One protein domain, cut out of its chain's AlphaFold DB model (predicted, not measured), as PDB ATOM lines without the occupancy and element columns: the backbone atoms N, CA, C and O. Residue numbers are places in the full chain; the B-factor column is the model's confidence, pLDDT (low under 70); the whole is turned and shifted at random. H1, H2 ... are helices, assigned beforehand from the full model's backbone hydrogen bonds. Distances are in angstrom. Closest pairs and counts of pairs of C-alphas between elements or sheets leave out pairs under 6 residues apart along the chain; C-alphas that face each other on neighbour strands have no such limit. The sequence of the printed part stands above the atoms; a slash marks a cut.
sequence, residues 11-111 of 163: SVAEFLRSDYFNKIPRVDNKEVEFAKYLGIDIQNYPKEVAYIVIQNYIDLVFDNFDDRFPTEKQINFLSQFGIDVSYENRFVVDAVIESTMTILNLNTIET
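Overview. This is residues 11 to 111 of the 163 residues of an uncharacterized protein of Aphanizomenon sp. UHCC 0183 (UniProt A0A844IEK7). Two long helices, H5 and H3, run nearly in line and opposite ways, side by side only where their first parts overlap, residues 91 to 99 of H5 and 48 to 53 of H3, and together they make the long axis. Three shorter helices gather round this staggered pair: H2 beside H3 at one edge, H4 slanting past H5 at the opposite edge, and H1 over one face near the overlap. The printed part has 101 residues with five named helices, in the order H1, H2, H3, H4, H5, and no named strand; the class is all helix. It is compact, with a radius of gyration of the C-alphas of 13.7 A, and spans 44 by 33 by 19 A.

Along the chain. H5, the longest helix, is residues 90 to 111 and is 30.6 A from first to last C-alpha, ending with C-alpha 111 at (-47.569, -48.354, -42.134). H3 is residues 47 to 62 and 22.4 A long, beginning with C-alpha 47 at (-46.892, -34.846, -22.148). H4 is residues 72 to 81, 14.8 A long. H2 is residues 29 to 37, 12.8 A long. H1 is residues 11 to 17, 10.0 A long, with C-alpha 11 at (-50.741, -22.400, -34.697).

Arrangement. H5 and H3 touch at a shallow tilt of 6 degrees, opposite ways; their closest C-alphas, those of Ala 95 and Val 49, are 5.1 A apart. H4 touches H5 at a steep tilt of 45 degrees, the same way, with the C-alphas of Gln 74 and Val 93 closest at 7.2 A; on H5 this involves residues 93 to 97 alone. H1 is close to H5 but not clearly touching, at a steep tilt of 49 degrees, and the closest C-alphas, those of Leu 16 and Val 96, are 7.9 A apart. H1 and H3 are only just apart, at 8.3 A. H2 is close to H3 but not clearly touching, with the C-alphas of Ala 35 and Ile 54 closest at 6.9 A; they run the same way at a shallow tilt of 22 degrees. H2 is apart from H1, H4 and H5. In H1, H2, H3 and H5 every O i to N i+4 pair is within hydrogen-bond range; in H4 it is 4 of 6.

Size, cuts and confidence. The two C-alphas farthest apart, those of Phe 62 and Thr 111, are 44.8 A from each other. The printed part, residues 11 to 111 of a chain of 163, has no cut. The link from H1 to H2, 11 residues, is long; the other three are short. The mean pLDDT of the printed part is 93.5, and no printed residue is under 70.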
ATOM      1  N   SER A  11     -51.039 -21.388 -33.672       91.00
ATOM      2  CA  SER A  11     -50.741 -22.400 -34.697       91.00
ATOM      3  C   SER A  11     -50.039 -23.628 -34.108       91.00
ATOM      4  O   SER A  11     -50.396 -24.770 -34.408       91.00
ATOM      5  N   VAL A  12     -49.055 -23.412 -33.233       93.88
ATOM      6  CA  VAL A  12     -48.334 -24.493 -32.558       93.88
ATOM      7  C   VAL A  12     -49.246 -25.174 -31.544       93.88
ATOM      8  O   VAL A  12     -49.282 -26.403 -31.485       93.88
ATOM      9  N   ALA A  13     -50.038 -24.409 -30.796       94.38
ATOM     10  CA  ALA A  13     -51.008 -24.941 -29.848       94.38
ATOM     11  C   ALA A  13     -52.061 -25.836 -30.531       94.38
ATOM     12  O   ALA A  13     -52.377 -26.920 -30.036       94.38
ATOM     13  N   GLU A  14     -52.590 -25.429 -31.684       94.75
ATOM     14  CA  GLU A  14     -53.509 -26.232 -32.497       94.75
ATOM     15  C   GLU A  14     -52.857 -27.524 -32.990       94.75
ATOM     16  O   GLU A  14     -53.433 -28.605 -32.835       94.75
ATOM     17  N   PHE A  15     -51.629 -27.448 -33.505       95.56
ATOM     18  CA  PHE A  15     -50.898 -28.637 -33.929       95.56
ATOM     19  C   PHE A  15     -50.676 -29.619 -32.776       95.56
ATOM     20  O   PHE A  15     -50.916 -30.819 -32.931       95.56
ATOM     21  N   LEU A  16     -50.290 -29.120 -31.601       95.44
ATOM     22  CA  LEU A  16     -50.127 -29.932 -30.399       95.44
ATOM     23  C   LEU A  16     -51.430 -30.614 -29.984       95.44
ATOM     24  O   LEU A  16     -51.391 -31.770 -29.574       95.44
ATOM     25  N   ARG A  17     -52.583 -29.953 -30.126       95.81
ATOM     26  CA  ARG A  17     -53.901 -30.537 -29.815       95.81
ATOM     27  C   ARG A  17     -54.429 -31.479 -30.897       95.81
ATOM     28  O   ARG A  17     -55.343 -32.249 -30.615       95.81
ATOM     29  N   SER A  18     -53.868 -31.436 -32.103       95.31
ATOM     30  CA  SER A  18     -54.328 -32.236 -33.238       95.31
ATOM     31  C   SER A  18     -54.188 -33.742 -33.005       95.31
ATOM     32  O   SER A  18     -53.355 -34.206 -32.216       95.31
ATOM     33  N   ASP A  19     -54.950 -34.525 -33.767       93.88
ATOM     34  CA  ASP A  19     -54.920 -35.991 -33.724       93.88
ATOM     35  C   ASP A  19     -53.584 -36.602 -34.170       93.88
ATOM     36  O   ASP A  19     -53.338 -37.790 -33.938       93.88
ATOM     37  N   TYR A  20     -52.688 -35.796 -34.754       93.00
ATOM     38  CA  TYR A  20     -51.350 -36.221 -35.162       93.00
ATOM     39  C   TYR A  20     -50.590 -36.912 -34.016       93.00
ATOM     40  O   TYR A  20     -49.886 -37.898 -34.234       93.00
ATOM     41  N   PHE A  21     -50.795 -36.455 -32.776       94.38
ATOM     42  CA  PHE A  21     -50.115 -36.969 -31.586       94.38
ATOM     43  C   PHE A  21     -50.904 -38.026 -30.790       94.38
ATOM     44  O   PHE A  21     -50.532 -38.353 -29.667       94.38
ATOM     45  N   ASN A  22     -51.974 -38.617 -31.333       93.00
ATOM     46  CA  ASN A  22     -52.824 -39.551 -30.570       93.00
ATOM     47  C   ASN A  22     -52.141 -40.859 -30.139       93.00
ATOM     48  O   ASN A  22     -52.674 -41.582 -29.299       93.00
ATOM     49  N   LYS A  23     -50.961 -41.169 -30.686       92.25
ATOM     50  CA  LYS A  23     -50.198 -42.382 -30.349       92.25
ATOM     51  C   LYS A  23     -49.197 -42.198 -29.213       92.25
ATOM     52  O   LYS A  23     -48.566 -43.173 -28.808       92.25
ATOM     53  N   ILE A  24     -49.024 -40.977 -28.714       94.69
ATOM     54  CA  ILE A  24     -48.131 -40.686 -27.590       94.69
ATOM     55  C   ILE A  24     -48.931 -40.217 -26.372       94.69
ATOM     56  O   ILE A  24     -50.046 -39.717 -26.525       94.69
ATOM     57  N   PRO A  25     -48.391 -40.385 -25.149       95.31
ATOM     58  CA  PRO A  25     -49.070 -39.942 -23.941       95.31
ATOM     59  C   PRO A  25     -49.415 -38.453 -23.986       95.31
ATOM     60  O   PRO A  25     -48.555 -37.600 -24.228       95.31
ATOM     61  N   ARG A  26     -50.683 -38.155 -23.712       96.00
ATOM     62  CA  ARG A  26     -51.184 -36.801 -23.486       96.00
ATOM     63  C   ARG A  26     -51.086 -36.457 -22.004       96.00
ATOM     64  O   ARG A  26     -50.954 -37.352 -21.166       96.00
ATOM     65  N   VAL A  27     -51.164 -35.167 -21.705       96.88
ATOM     66  CA  VAL A  27     -51.344 -34.694 -20.329       96.88
ATOM     67  C   VAL A  27     -52.614 -35.274 -19.708       96.88
ATOM     68  O   VAL A  27     -53.630 -35.434 -20.391       96.88
ATOM     69  N   ASP A  28     -52.560 -35.593 -18.420       97.00
ATOM     70  CA  ASP A  28     -53.728 -36.011 -17.647       97.00
ATOM     71  C   ASP A  28     -54.413 -34.832 -16.928       97.00
ATOM     72  O   ASP A  28     -53.945 -33.691 -16.946       97.00
ATOM     73  N   ASN A  29     -55.554 -35.099 -16.281       96.69
ATOM     74  CA  ASN A  29     -56.327 -34.061 -15.591       96.69
ATOM     75  C   ASN A  29     -55.544 -33.382 -14.457       96.69
ATOM     76  O   ASN A  29     -55.726 -32.187 -14.243       96.69
ATOM     77  N   LYS A  30     -54.672 -34.111 -13.747       96.12
ATOM     78  CA  LYS A  30     -53.880 -33.535 -12.650       96.12
ATOM     79  C   LYS A  30     -52.835 -32.569 -13.196       96.12
ATOM     80  O   LYS A  30     -52.604 -31.515 -12.612       96.12
ATOM     81  N   GLU A  31     -52.226 -32.913 -14.327       96.12
ATOM     82  CA  GLU A  31     -51.253 -32.064 -15.017       96.12
ATOM     83  C   GLU A  31     -51.912 -30.794 -15.569       96.12
ATOM     84  O   GLU A  31     -51.380 -29.697 -15.389       96.12
ATOM     85  N   VAL A  32     -53.106 -30.915 -16.157       96.88
ATOM     86  CA  VAL A  32     -53.901 -29.760 -16.607       96.88
ATOM     87  C   VAL A  32     -54.299 -28.860 -15.434       96.88
ATOM     88  O   VAL A  32     -54.185 -27.639 -15.532       96.88
ATOM     89  N   GLU A  33     -54.766 -29.428 -14.321       96.25
ATOM     90  CA  GLU A  33     -55.097 -28.659 -13.113       96.25
ATOM     91  C   GLU A  33     -53.880 -27.917 -12.562       96.25
ATOM     92  O   GLU A  33     -53.984 -26.737 -12.226       96.25
ATOM     93  N   PHE A  34     -52.716 -28.568 -12.536       94.19
ATOM     94  CA  PHE A  34     -51.469 -27.928 -12.138       94.19
ATOM     95  C   PHE A  34     -51.125 -26.724 -13.029       94.19
ATOM     96  O   PHE A  34     -50.883 -25.630 -12.522       94.19
ATOM     97  N   ALA A  35     -51.172 -26.888 -14.354       93.81
ATOM     98  CA  ALA A  35     -50.885 -25.807 -15.298       93.81
ATOM     99  C   ALA A  35     -51.873 -24.632 -15.197       93.81
ATOM    100  O   ALA A  35     -51.472 -23.476 -15.341       93.81
ATOM    101  N   LYS A  36     -53.142 -24.899 -14.860       93.56
ATOM    102  CA  LYS A  36     -54.138 -23.846 -14.604       93.56
ATOM    103  C   LYS A  36     -53.757 -22.950 -13.426       93.56
ATOM    104  O   LYS A  36     -53.981 -21.746 -13.517       93.56
ATOM    105  N   TYR A  37     -53.138 -23.485 -12.367       91.56
ATOM    106  CA  TYR A  37     -52.616 -22.651 -11.270       91.56
ATOM    107  C   TYR A  37     -51.499 -21.703 -11.728       91.56
ATOM    108  O   TYR A  37     -51.323 -20.641 -11.136       91.56
ATOM    109  N   LEU A  38     -50.783 -22.059 -12.796       89.44
ATOM    110  CA  LEU A  38     -49.763 -21.224 -13.434       89.44
ATOM    111  C   LEU A  38     -50.344 -20.299 -14.523       89.44
ATOM    112  O   LEU A  38     -49.614 -19.512 -15.120       89.44
ATOM    113  N   GLY A  39     -51.651 -20.374 -14.803       90.25
ATOM    114  CA  GLY A  39     -52.298 -19.607 -15.871       90.25
ATOM    115  C   GLY A  39     -51.931 -20.068 -17.289       90.25
ATOM    116  O   GLY A  39     -52.026 -19.274 -18.228       90.25
ATOM    117  N   ILE A  40     -51.509 -21.326 -17.445       91.38
ATOM    118  CA  ILE A  40     -51.102 -21.935 -18.717       91.38
ATOM    119  C   ILE A  40     -52.179 -22.926 -19.166       91.38
ATOM    120  O   ILE A  40     -52.635 -23.756 -18.377       91.38
ATOM    121  N   ASP A  41     -52.554 -22.880 -20.445       92.88
ATOM    122  CA  ASP A  41     -53.355 -23.934 -21.065       92.88
ATOM    123  C   ASP A  41     -52.456 -24.937 -21.799       92.88
ATOM    124  O   ASP A  41     -51.758 -24.591 -22.750       92.88
ATOM    125  N   ILE A  42     -52.496 -26.188 -21.348       95.00
ATOM    126  CA  ILE A  42     -51.799 -27.332 -21.955       95.00
ATOM    127  C   ILE A  42     -52.774 -28.454 -22.319       95.00
ATOM    128  O   ILE A  42     -52.357 -29.595 -22.529       95.00
ATOM    129  N   GLN A  43     -54.083 -28.176 -22.335       95.31
ATOM    130  CA  GLN A  43     -55.101 -29.191 -22.580       95.31
ATOM    131  C   GLN A  43     -54.801 -29.946 -23.878       95.31
ATOM    132  O   GLN A  43     -54.594 -29.349 -24.932       95.31
ATOM    133  N   ASN A  44     -54.816 -31.278 -23.791       94.44
ATOM    134  CA  ASN A  44     -54.535 -32.199 -24.893       94.44
ATOM    135  C   ASN A  44     -53.128 -32.081 -25.498       94.44
ATOM    136  O   ASN A  44     -52.895 -32.629 -26.570       94.44
ATOM    137  N   TYR A  45     -52.161 -31.437 -24.846       97.00
ATOM    138  CA  TYR A  45     -50.783 -31.451 -25.338       97.00
ATOM    139  C   TYR A  45     -50.140 -32.836 -25.157       97.00
ATOM    140  O   TYR A  45     -50.495 -33.578 -24.230       97.00
ATOM    141  N   PRO A  46     -49.167 -33.204 -26.009       97.19
ATOM    142  CA  PRO A  46     -48.216 -34.259 -25.696       97.19
ATOM    143  C   PRO A  46     -47.527 -33.971 -24.364       97.19
ATOM    144  O   PRO A  46     -47.073 -32.850 -24.120       97.19
ATOM    145  N   LYS A  47     -47.419 -34.991 -23.512       95.81
ATOM    146  CA  LYS A  47     -46.892 -34.846 -22.148       95.81
ATOM    147  C   LYS A  47     -45.479 -34.251 -22.109       95.81
ATOM    148  O   LYS A  47     -45.184 -33.423 -21.254       95.81
ATOM    149  N   GLU A  48     -44.629 -34.629 -23.063       94.25
ATOM    150  CA  GLU A  48     -43.253 -34.120 -23.179       94.25
ATOM    151  C   GLU A  48     -43.211 -32.619 -23.487       94.25
ATOM    152  O   GLU A  48     -42.422 -31.889 -22.893       94.25
ATOM    153  N   VAL A  49     -44.100 -32.138 -24.360       96.44
ATOM    154  CA  VAL A  49     -44.168 -30.712 -24.703       96.44
ATOM    155  C   VAL A  49     -44.733 -29.914 -23.534       96.44
ATOM    156  O   VAL A  49     -44.160 -28.900 -23.152       96.44
ATOM    157  N   ALA A  50     -45.810 -30.398 -22.912       96.25
ATOM    158  CA  ALA A  50     -46.411 -29.746 -21.754       96.25
ATOM    159  C   ALA A  50     -45.430 -29.581 -20.585       96.25
ATOM    160  O   ALA A  50     -45.400 -28.524 -19.956       96.25
ATOM    161  N   TYR A  51     -44.595 -30.594 -20.328       95.44
ATOM    162  CA  TYR A  51     -43.536 -30.512 -19.326       95.44
ATOM    163  C   TYR A  51     -42.577 -29.349 -19.607       95.44
ATOM    164  O   TYR A  51     -42.308 -28.553 -18.711       95.44
ATOM    165  N   ILE A  52     -42.107 -29.208 -20.850       95.50
ATOM    166  CA  ILE A  52     -41.193 -28.121 -21.228       95.50
ATOM    167  C   ILE A  52     -41.870 -26.753 -21.157       95.50
ATOM    168  O   ILE A  52     -41.247 -25.792 -20.726       95.50
ATOM    169  N   VAL A  53     -43.150 -26.651 -21.511       94.88
ATOM    170  CA  VAL A  53     -43.916 -25.400 -21.385       94.88
ATOM    171  C   VAL A  53     -44.014 -24.956 -19.927       94.88
ATOM    172  O   VAL A  53     -43.765 -23.792 -19.618       94.88
ATOM    173  N   ILE A  54     -44.339 -25.885 -19.025       93.94
ATOM    174  CA  ILE A  54     -44.374 -25.629 -17.583       93.94
ATOM    175  C   ILE A  54     -42.982 -25.237 -17.079       93.94
ATOM    176  O   ILE A  54     -42.855 -24.245 -16.367       93.94
ATOM    177  N   GLN A  55     -41.946 -25.994 -17.453       92.44
ATOM    178  CA  GLN A  55     -40.570 -25.732 -17.034       92.44
ATOM    179  C   GLN A  55     -40.113 -24.341 -17.485       92.44
ATOM    180  O   GLN A  55     -39.659 -23.558 -16.662       92.44
ATOM    181  N   ASN A  56     -40.336 -23.991 -18.752       91.88
ATOM    182  CA  ASN A  56     -40.007 -22.676 -19.293       91.88
ATOM    183  C   ASN A  56     -40.749 -21.544 -18.576       91.88
ATOM    184  O   ASN A  56     -40.173 -20.481 -18.361       91.88
ATOM    185  N   TYR A  57     -42.014 -21.749 -18.197       90.81
ATOM    186  CA  TYR A  57     -42.742 -20.767 -17.396       90.81
ATOM    187  C   TYR A  57     -42.123 -20.604 -16.002       90.81
ATOM    188  O   TYR A  57     -41.955 -19.480 -15.535       90.81
ATOM    189  N   ILE A  58     -41.761 -21.706 -15.339       90.06
ATOM    190  CA  ILE A  58     -41.076 -21.670 -14.040       90.06
ATOM    191  C   ILE A  58     -39.734 -20.932 -14.176       90.06
ATOM    192  O   ILE A  58     -39.470 -20.019 -13.396       90.06
ATOM    193  N   ASP A  59     -38.936 -21.251 -15.192       90.19
ATOM    194  CA  ASP A  59     -37.633 -20.619 -15.441       90.19
ATOM    195  C   ASP A  59     -37.775 -19.120 -15.768       90.19
ATOM    196  O   ASP A  59     -36.950 -18.311 -15.347       90.19
ATOM    197  N   LEU A  60     -38.858 -18.724 -16.452       88.75
ATOM    198  CA  LEU A  60     -39.206 -17.318 -16.704       88.75
ATOM    199  C   LEU A  60     -39.535 -16.544 -15.424       88.75
ATOM    200  O   LEU A  60     -39.290 -15.339 -15.362       88.75
ATOM    201  N   VAL A  61     -40.103 -17.213 -14.419       87.69
ATOM    202  CA  VAL A  61     -40.502 -16.587 -13.151       87.69
ATOM    203  C   VAL A  61     -39.362 -16.566 -12.132       87.69
ATOM    204  O   VAL A  61     -39.245 -15.585 -11.398       87.69
ATOM    205  N   PHE A  62     -38.561 -17.632 -12.047       85.19
ATOM    206  CA  PHE A  62     -37.627 -17.836 -10.937       85.19
ATOM    207  C   PHE A  62     -36.168 -17.473 -11.251       85.19
ATOM    208  O   PHE A  62     -35.595 -16.751 -10.445       85.19
ATOM    209  N   ASP A  63     -35.579 -17.955 -12.354       76.44
ATOM    210  CA  ASP A  63     -34.345 -17.472 -13.019       76.44
ATOM    211  C   ASP A  63     -33.898 -18.496 -14.093       76.44
ATOM    212  O   ASP A  63     -34.241 -19.674 -13.997       76.44
ATOM    213  N   ASN A  64     -33.028 -18.091 -15.033       79.88
ATOM    214  CA  ASN A  64     -32.441 -18.912 -16.124       79.88
ATOM    215  C   ASN A  64     -33.341 -19.220 -17.334       79.88
ATOM    216  O   ASN A  64     -33.092 -20.192 -18.053       79.88
ATOM    217  N   PHE A  65     -34.340 -18.383 -17.613       86.06
ATOM    218  CA  PHE A  65     -35.059 -18.489 -18.880       86.06
ATOM    219  C   PHE A  65     -34.123 -18.252 -20.062       86.06
ATOM    220  O   PHE A  65     -33.601 -17.158 -20.275       86.06
ATOM    221  N   ASP A  66     -33.935 -19.300 -20.846       85.06
ATOM    222  CA  ASP A  66     -33.178 -19.251 -22.079       85.06
ATOM    223  C   ASP A  66     -34.124 -18.859 -23.212       85.06
ATOM    224  O   ASP A  66     -34.975 -19.641 -23.633       85.06
ATOM    225  N   ASP A  67     -33.982 -17.624 -23.686       87.19
ATOM    226  CA  ASP A  67     -34.847 -16.994 -24.679       87.19
ATOM    227  C   ASP A  67     -34.425 -17.274 -26.127       87.19
ATOM    228  O   ASP A  67     -34.900 -16.612 -27.055       87.19
ATOM    229  N   ARG A  68     -33.550 -18.264 -26.353       92.25
ATOM    230  CA  ARG A  68     -33.107 -18.593 -27.706       92.25
ATOM    231  C   ARG A  68     -34.282 -19.035 -28.567       92.25
ATOM    232  O   ARG A  68     -35.076 -19.904 -28.202       92.25
ATOM    233  N   PHE A  69     -34.286 -18.496 -29.777       94.19
ATOM    234  CA  PHE A  69     -35.152 -18.928 -30.860       94.19
ATOM    235  C   PHE A  69     -34.648 -20.231 -31.498       94.19
ATOM    236  O   PHE A  69     -33.484 -20.624 -31.309       94.19
ATOM    237  N   PRO A  70     -35.501 -20.927 -32.261       96.06
ATOM    238  CA  PRO A  70     -35.135 -22.165 -32.912       96.06
ATOM    239  C   PRO A  70     -34.174 -21.889 -34.066       96.06
ATOM    240  O   PRO A  70     -34.180 -20.842 -34.706       96.06
ATOM    241  N   THR A  71     -33.331 -22.868 -34.351       97.50
ATOM    242  CA  THR A  71     -32.437 -22.850 -35.507       97.50
ATOM    243  C   THR A  71     -33.220 -23.001 -36.812       97.50
ATOM    244  O   THR A  71     -34.264 -23.653 -36.850       97.50
ATOM    245  N   GLU A  72     -32.654 -22.523 -37.922       97.44
ATOM    246  CA  GLU A  72     -33.238 -22.701 -39.262       97.44
ATOM    247  C   GLU A  72     -33.546 -24.169 -39.585       97.44
ATOM    248  O   GLU A  72     -34.555 -24.474 -40.211       97.44
ATOM    249  N   LYS A  73     -32.711 -25.107 -39.120       97.75
ATOM    250  CA  LYS A  73     -32.945 -26.546 -39.318       97.75
ATOM    251  C   LYS A  73     -34.211 -27.033 -38.614       97.75
ATOM    252  O   LYS A  73     -34.910 -27.872 -39.169       97.75
ATOM    253  N   GLN A  74     -34.488 -26.533 -37.411       97.62
ATOM    254  CA  GLN A  74     -35.693 -26.885 -36.657       97.62
ATOM    255  C   GLN A  74     -36.938 -26.280 -37.316       97.62
ATOM    256  O   GLN A  74     -37.922 -26.992 -37.517       97.62
ATOM    257  N   ILE A  75     -36.857 -25.011 -37.732       97.50
ATOM    258  CA  ILE A  75     -37.933 -24.319 -38.458       97.50
ATOM    259  C   ILE A  75     -38.251 -25.061 -39.763       97.50
ATOM    260  O   ILE A  75     -39.391 -25.448 -39.997       97.50
ATOM    261  N   ASN A  76     -37.230 -25.357 -40.574       97.56
ATOM    262  CA  ASN A  76     -37.379 -26.072 -41.845       97.56
ATOM    263  C   ASN A  76     -37.879 -27.513 -41.689       97.56
ATOM    264  O   ASN A  76     -38.398 -28.097 -42.639       97.56
ATOM    265  N   PHE A  77     -37.670 -28.130 -40.528       97.19
ATOM    266  CA  PHE A  77     -38.215 -29.450 -40.254       97.19
ATOM    267  C   PHE A  77     -39.715 -29.369 -39.952       97.19
ATOM    268  O   PHE A  77     -40.492 -30.085 -40.578       97.19
ATOM    269  N   LEU A  78     -40.139 -28.486 -39.042       96.62
ATOM    270  CA  LEU A  78     -41.551 -28.373 -38.657       96.62
ATOM    271  C   LEU A  78     -42.424 -27.700 -39.723       96.62
ATOM    272  O   LEU A  78     -43.611 -28.015 -39.819       96.62
ATOM    273  N   SER A  79     -41.838 -26.895 -40.612       96.38
ATOM    274  CA  SER A  79     -42.560 -26.349 -41.765       96.38
ATOM    275  C   SER A  79     -43.070 -27.437 -42.720       96.38
ATOM    276  O   SER A  79     -44.107 -27.255 -43.355       96.38
ATOM    277  N   GLN A  80     -42.426 -28.613 -42.766       95.62
ATOM    278  CA  GLN A  80     -42.899 -29.775 -43.540       95.62
ATOM    279  C   GLN A  80     -44.212 -30.354 -42.995       95.62
ATOM    280  O   GLN A  80     -44.919 -31.061 -43.709       95.62
ATOM    281  N   PHE A  81     -44.543 -30.037 -41.742       93.69
ATOM    282  CA  PHE A  81     -45.798 -30.386 -41.080       93.69
ATOM    283  C   PHE A  81     -46.793 -29.214 -41.081       93.69
ATOM    284  O   PHE A  81     -47.837 -29.300 -40.443       93.69
ATOM    285  N   GLY A  82     -46.489 -28.130 -41.806       93.00
ATOM    286  CA  GLY A  82     -47.363 -26.967 -41.948       93.00
ATOM    287  C   GLY A  82     -47.372 -26.025 -40.744       93.00
ATOM    288  O   GLY A  82     -48.319 -25.258 -40.602       93.00
ATOM    289  N   ILE A  83     -46.352 -26.075 -39.880       93.62
ATOM    290  CA  ILE A  83     -46.293 -25.257 -38.662       93.62
ATOM    291  C   ILE A  83     -45.121 -24.293 -38.750       93.62
ATOM    292  O   ILE A  83     -43.989 -24.696 -39.026       93.62
ATOM    293  N   ASP A  84     -45.396 -23.027 -38.464       93.81
ATOM    294  CA  ASP A  84     -44.364 -22.030 -38.221       93.81
ATOM    295  C   ASP A  84     -44.040 -21.979 -36.725       93.81
ATOM    296  O   ASP A  84     -44.927 -21.796 -35.895       93.81
ATOM    297  N   VAL A  85     -42.761 -22.154 -36.399       94.94
ATOM    298  CA  VAL A  85     -42.236 -22.093 -35.030       94.94
ATOM    299  C   VAL A  85     -41.196 -20.988 -34.855       94.94
ATOM    300  O   VAL A  85     -40.485 -20.965 -33.857       94.94
ATOM    301  N   SER A  86     -41.051 -20.089 -35.829       94.38
ATOM    302  CA  SER A  86     -39.981 -19.082 -35.865       94.38
ATOM    303  C   SER A  86     -39.937 -18.166 -34.636       94.38
ATOM    304  O   SER A  86     -38.862 -17.698 -34.264       94.38
ATOM    305  N   TYR A  87     -41.077 -17.965 -33.975       92.06
ATOM    306  CA  TYR A  87     -41.216 -17.127 -32.783       92.06
ATOM    307  C   TYR A  87     -41.263 -17.915 -31.468       92.06
ATOM    308  O   TYR A  87     -41.400 -17.318 -30.402       92.06
ATOM    309  N   GLU A  88     -41.147 -19.241 -31.529       93.75
ATOM    310  CA  GLU A  88     -41.236 -20.099 -30.353       93.75
ATOM    311  C   GLU A  88     -39.920 -20.181 -29.589       93.75
ATOM    312  O   GLU A  88     -38.829 -19.974 -30.119       93.75
ATOM    313  N   ASN A  89     -40.006 -20.581 -28.326       94.19
ATOM    314  CA  ASN A  89     -38.814 -20.928 -27.572       94.19
ATOM    315  C   ASN A  89     -38.166 -22.210 -28.120       94.19
ATOM    316  O   ASN A  89     -38.842 -23.216 -28.358       94.19
ATOM    317  N   ARG A  90     -36.834 -22.212 -28.243       95.06
ATOM    318  CA  ARG A  90     -36.072 -23.350 -28.770       95.06
ATOM    319  C   ARG A  90     -36.367 -24.675 -28.062       95.06
ATOM    320  O   ARG A  90     -36.453 -25.692 -28.744       95.06
ATOM    321  N   PHE A  91     -36.526 -24.684 -26.739       94.81
ATOM    322  CA  PHE A  91     -36.779 -25.921 -25.991       94.81
ATOM    323  C   PHE A  91     -38.174 -26.478 -26.253       94.81
ATOM    324  O   PHE A  91     -38.328 -27.694 -26.374       94.81
ATOM    325  N   VAL A  92     -39.181 -25.610 -26.406       95.56
ATOM    326  CA  VAL A  92     -40.514 -26.047 -26.848       95.56
ATOM    327  C   VAL A  92     -40.404 -26.692 -28.222       95.56
ATOM    328  O   VAL A  92     -40.917 -27.789 -28.421       95.56
ATOM    329  N   VAL A  93     -39.673 -26.069 -29.148       96.62
ATOM    330  CA  VAL A  93     -39.469 -26.628 -30.489       96.62
ATOM    331  C   VAL A  93     -38.727 -27.962 -30.457       96.62
ATOM    332  O   VAL A  93     -39.130 -28.888 -31.160       96.62
ATOM    333  N   ASP A  94     -37.702 -28.115 -29.619       97.19
ATOM    334  CA  ASP A  94     -37.020 -29.399 -29.428       97.19
ATOM    335  C   ASP A  94     -37.988 -30.494 -28.946       97.19
ATOM    336  O   ASP A  94     -37.988 -31.599 -29.496       97.19
ATOM    337  N   ALA A  95     -38.878 -30.181 -28.001       97.06
ATOM    338  CA  ALA A  95     -39.893 -31.121 -27.522       97.06
ATOM    339  C   ALA A  95     -40.943 -31.467 -28.591       97.06
ATOM    340  O   ALA A  95     -41.333 -32.631 -28.732       97.06
ATOM    341  N   VAL A  96     -41.383 -30.476 -29.378       97.12
ATOM    342  CA  VAL A  96     -42.300 -30.684 -30.513       97.12
ATOM    343  C   VAL A  96     -41.653 -31.617 -31.538       97.12
ATOM    344  O   VAL A  96     -42.299 -32.549 -32.024       97.12
ATOM    345  N   ILE A  97     -40.368 -31.413 -31.841       97.25
ATOM    346  CA  ILE A  97     -39.606 -32.271 -32.751       97.25
ATOM    347  C   ILE A  97     -39.485 -33.682 -32.179       97.25
ATOM    348  O   ILE A  97     -39.760 -34.634 -32.904       97.25
ATOM    349  N   GLU A  98     -39.135 -33.857 -30.902       96.25
ATOM    350  CA  GLU A  98     -39.048 -35.190 -30.286       96.25
ATOM    351  C   GLU A  98     -40.384 -35.945 -30.368       96.25
ATOM    352  O   GLU A  98     -40.423 -37.101 -30.812       96.25
ATOM    353  N   SER A  99     -41.488 -35.277 -30.030       96.69
ATOM    354  CA  SER A  99     -42.838 -35.839 -30.143       96.69
ATOM    355  C   SER A  99     -43.176 -36.199 -31.595       96.69
ATOM    356  O   SER A  99     -43.669 -37.295 -31.873       96.69
ATOM    357  N   THR A 100     -42.835 -35.327 -32.548       96.56
ATOM    358  CA  THR A 100     -43.067 -35.545 -33.986       96.56
ATOM    359  C   THR A 100     -42.270 -36.739 -34.504       96.56
ATOM    360  O   THR A 100     -42.815 -37.617 -35.173       96.56
ATOM    361  N   MET A 101     -40.990 -36.829 -34.142       95.69
ATOM    362  CA  MET A 101     -40.122 -37.950 -34.496       95.69
ATOM    363  C   MET A 101     -40.595 -39.262 -33.869       95.69
ATOM    364  O   MET A 101     -40.466 -40.317 -34.491       95.69
ATOM    365  N   THR A 102     -41.158 -39.214 -32.661       96.00
ATOM    366  CA  THR A 102     -41.765 -40.379 -32.011       96.00
ATOM    367  C   THR A 102     -42.979 -40.870 -32.792       96.00
ATOM    368  O   THR A 102     -43.055 -42.062 -33.094       96.00
ATOM    369  N   ILE A 103     -43.872 -39.968 -33.209       95.25
ATOM    370  CA  ILE A 103     -45.009 -40.315 -34.072       95.25
ATOM    371  C   ILE A 103     -44.543 -40.938 -35.386       95.25
ATOM    372  O   ILE A 103     -45.066 -41.982 -35.770       95.25
ATOM    373  N   LEU A 104     -43.518 -40.381 -36.038       93.56
ATOM    374  CA  LEU A 104     -42.951 -40.983 -37.248       93.56
ATOM    375  C   LEU A 104     -42.445 -42.410 -36.995       93.56
ATOM    376  O   LEU A 104     -42.733 -43.300 -37.791       93.56
ATOM    377  N   ASN A 105     -41.752 -42.661 -35.879       93.50
ATOM    378  CA  ASN A 105     -41.288 -44.012 -35.541       93.50
ATOM    379  C   ASN A 105     -42.449 -44.988 -35.337       93.50
ATOM    380  O   ASN A 105     -42.388 -46.118 -35.820       93.50
ATOM    381  N   LEU A 106     -43.480 -44.564 -34.603       92.19
ATOM    382  CA  LEU A 106     -44.664 -45.378 -34.330       92.19
ATOM    383  C   LEU A 106     -45.449 -45.654 -35.612       92.19
ATOM    384  O   LEU A 106     -45.855 -46.787 -35.854       92.19
ATOM    385  N   ASN A 107     -45.576 -44.656 -36.482       90.81
ATOM    386  CA  ASN A 107     -46.173 -44.830 -37.796       90.81
ATOM    387  C   ASN A 107     -45.365 -45.809 -38.649       90.81
ATOM    388  O   ASN A 107     -45.973 -46.701 -39.222       90.81
ATOM    389  N   THR A 108     -44.026 -45.744 -38.678       88.81
ATOM    390  CA  THR A 108     -43.212 -46.729 -39.421       88.81
ATOM    391  C   THR A 108     -43.456 -48.164 -38.955       88.81
ATOM    392  O   THR A 108     -43.459 -49.076 -39.776       88.81
ATOM    393  N   ILE A 109     -43.682 -48.386 -37.656       87.38
ATOM    394  CA  ILE A 109     -44.000 -49.722 -37.126       87.38
ATOM    395  C   ILE A 109     -45.320 -50.260 -37.713       87.38
ATOM    396  O   ILE A 109     -45.470 -51.475 -37.861       87.38
ATOM    397  N   GLU A 110     -46.256 -49.371 -38.053       82.62
ATOM    398  CA  GLU A 110     -47.604 -49.709 -38.513       82.62
ATOM    399  C   GLU A 110     -47.794 -49.670 -40.039       82.62
ATOM    400  O   GLU A 110     -48.501 -50.525 -40.572       82.62
ATOM    401  N   THR A 111     -47.216 -48.687 -40.742       73.38
ATOM    402  CA  THR A 111     -47.569 -48.354 -42.134       73.38
ATOM    403  C   THR A 111     -46.659 -48.990 -43.172       73.38
ATOM    404  O   THR A 111     -47.140 -49.524 -44.172       73.38
TER     405      THR A 111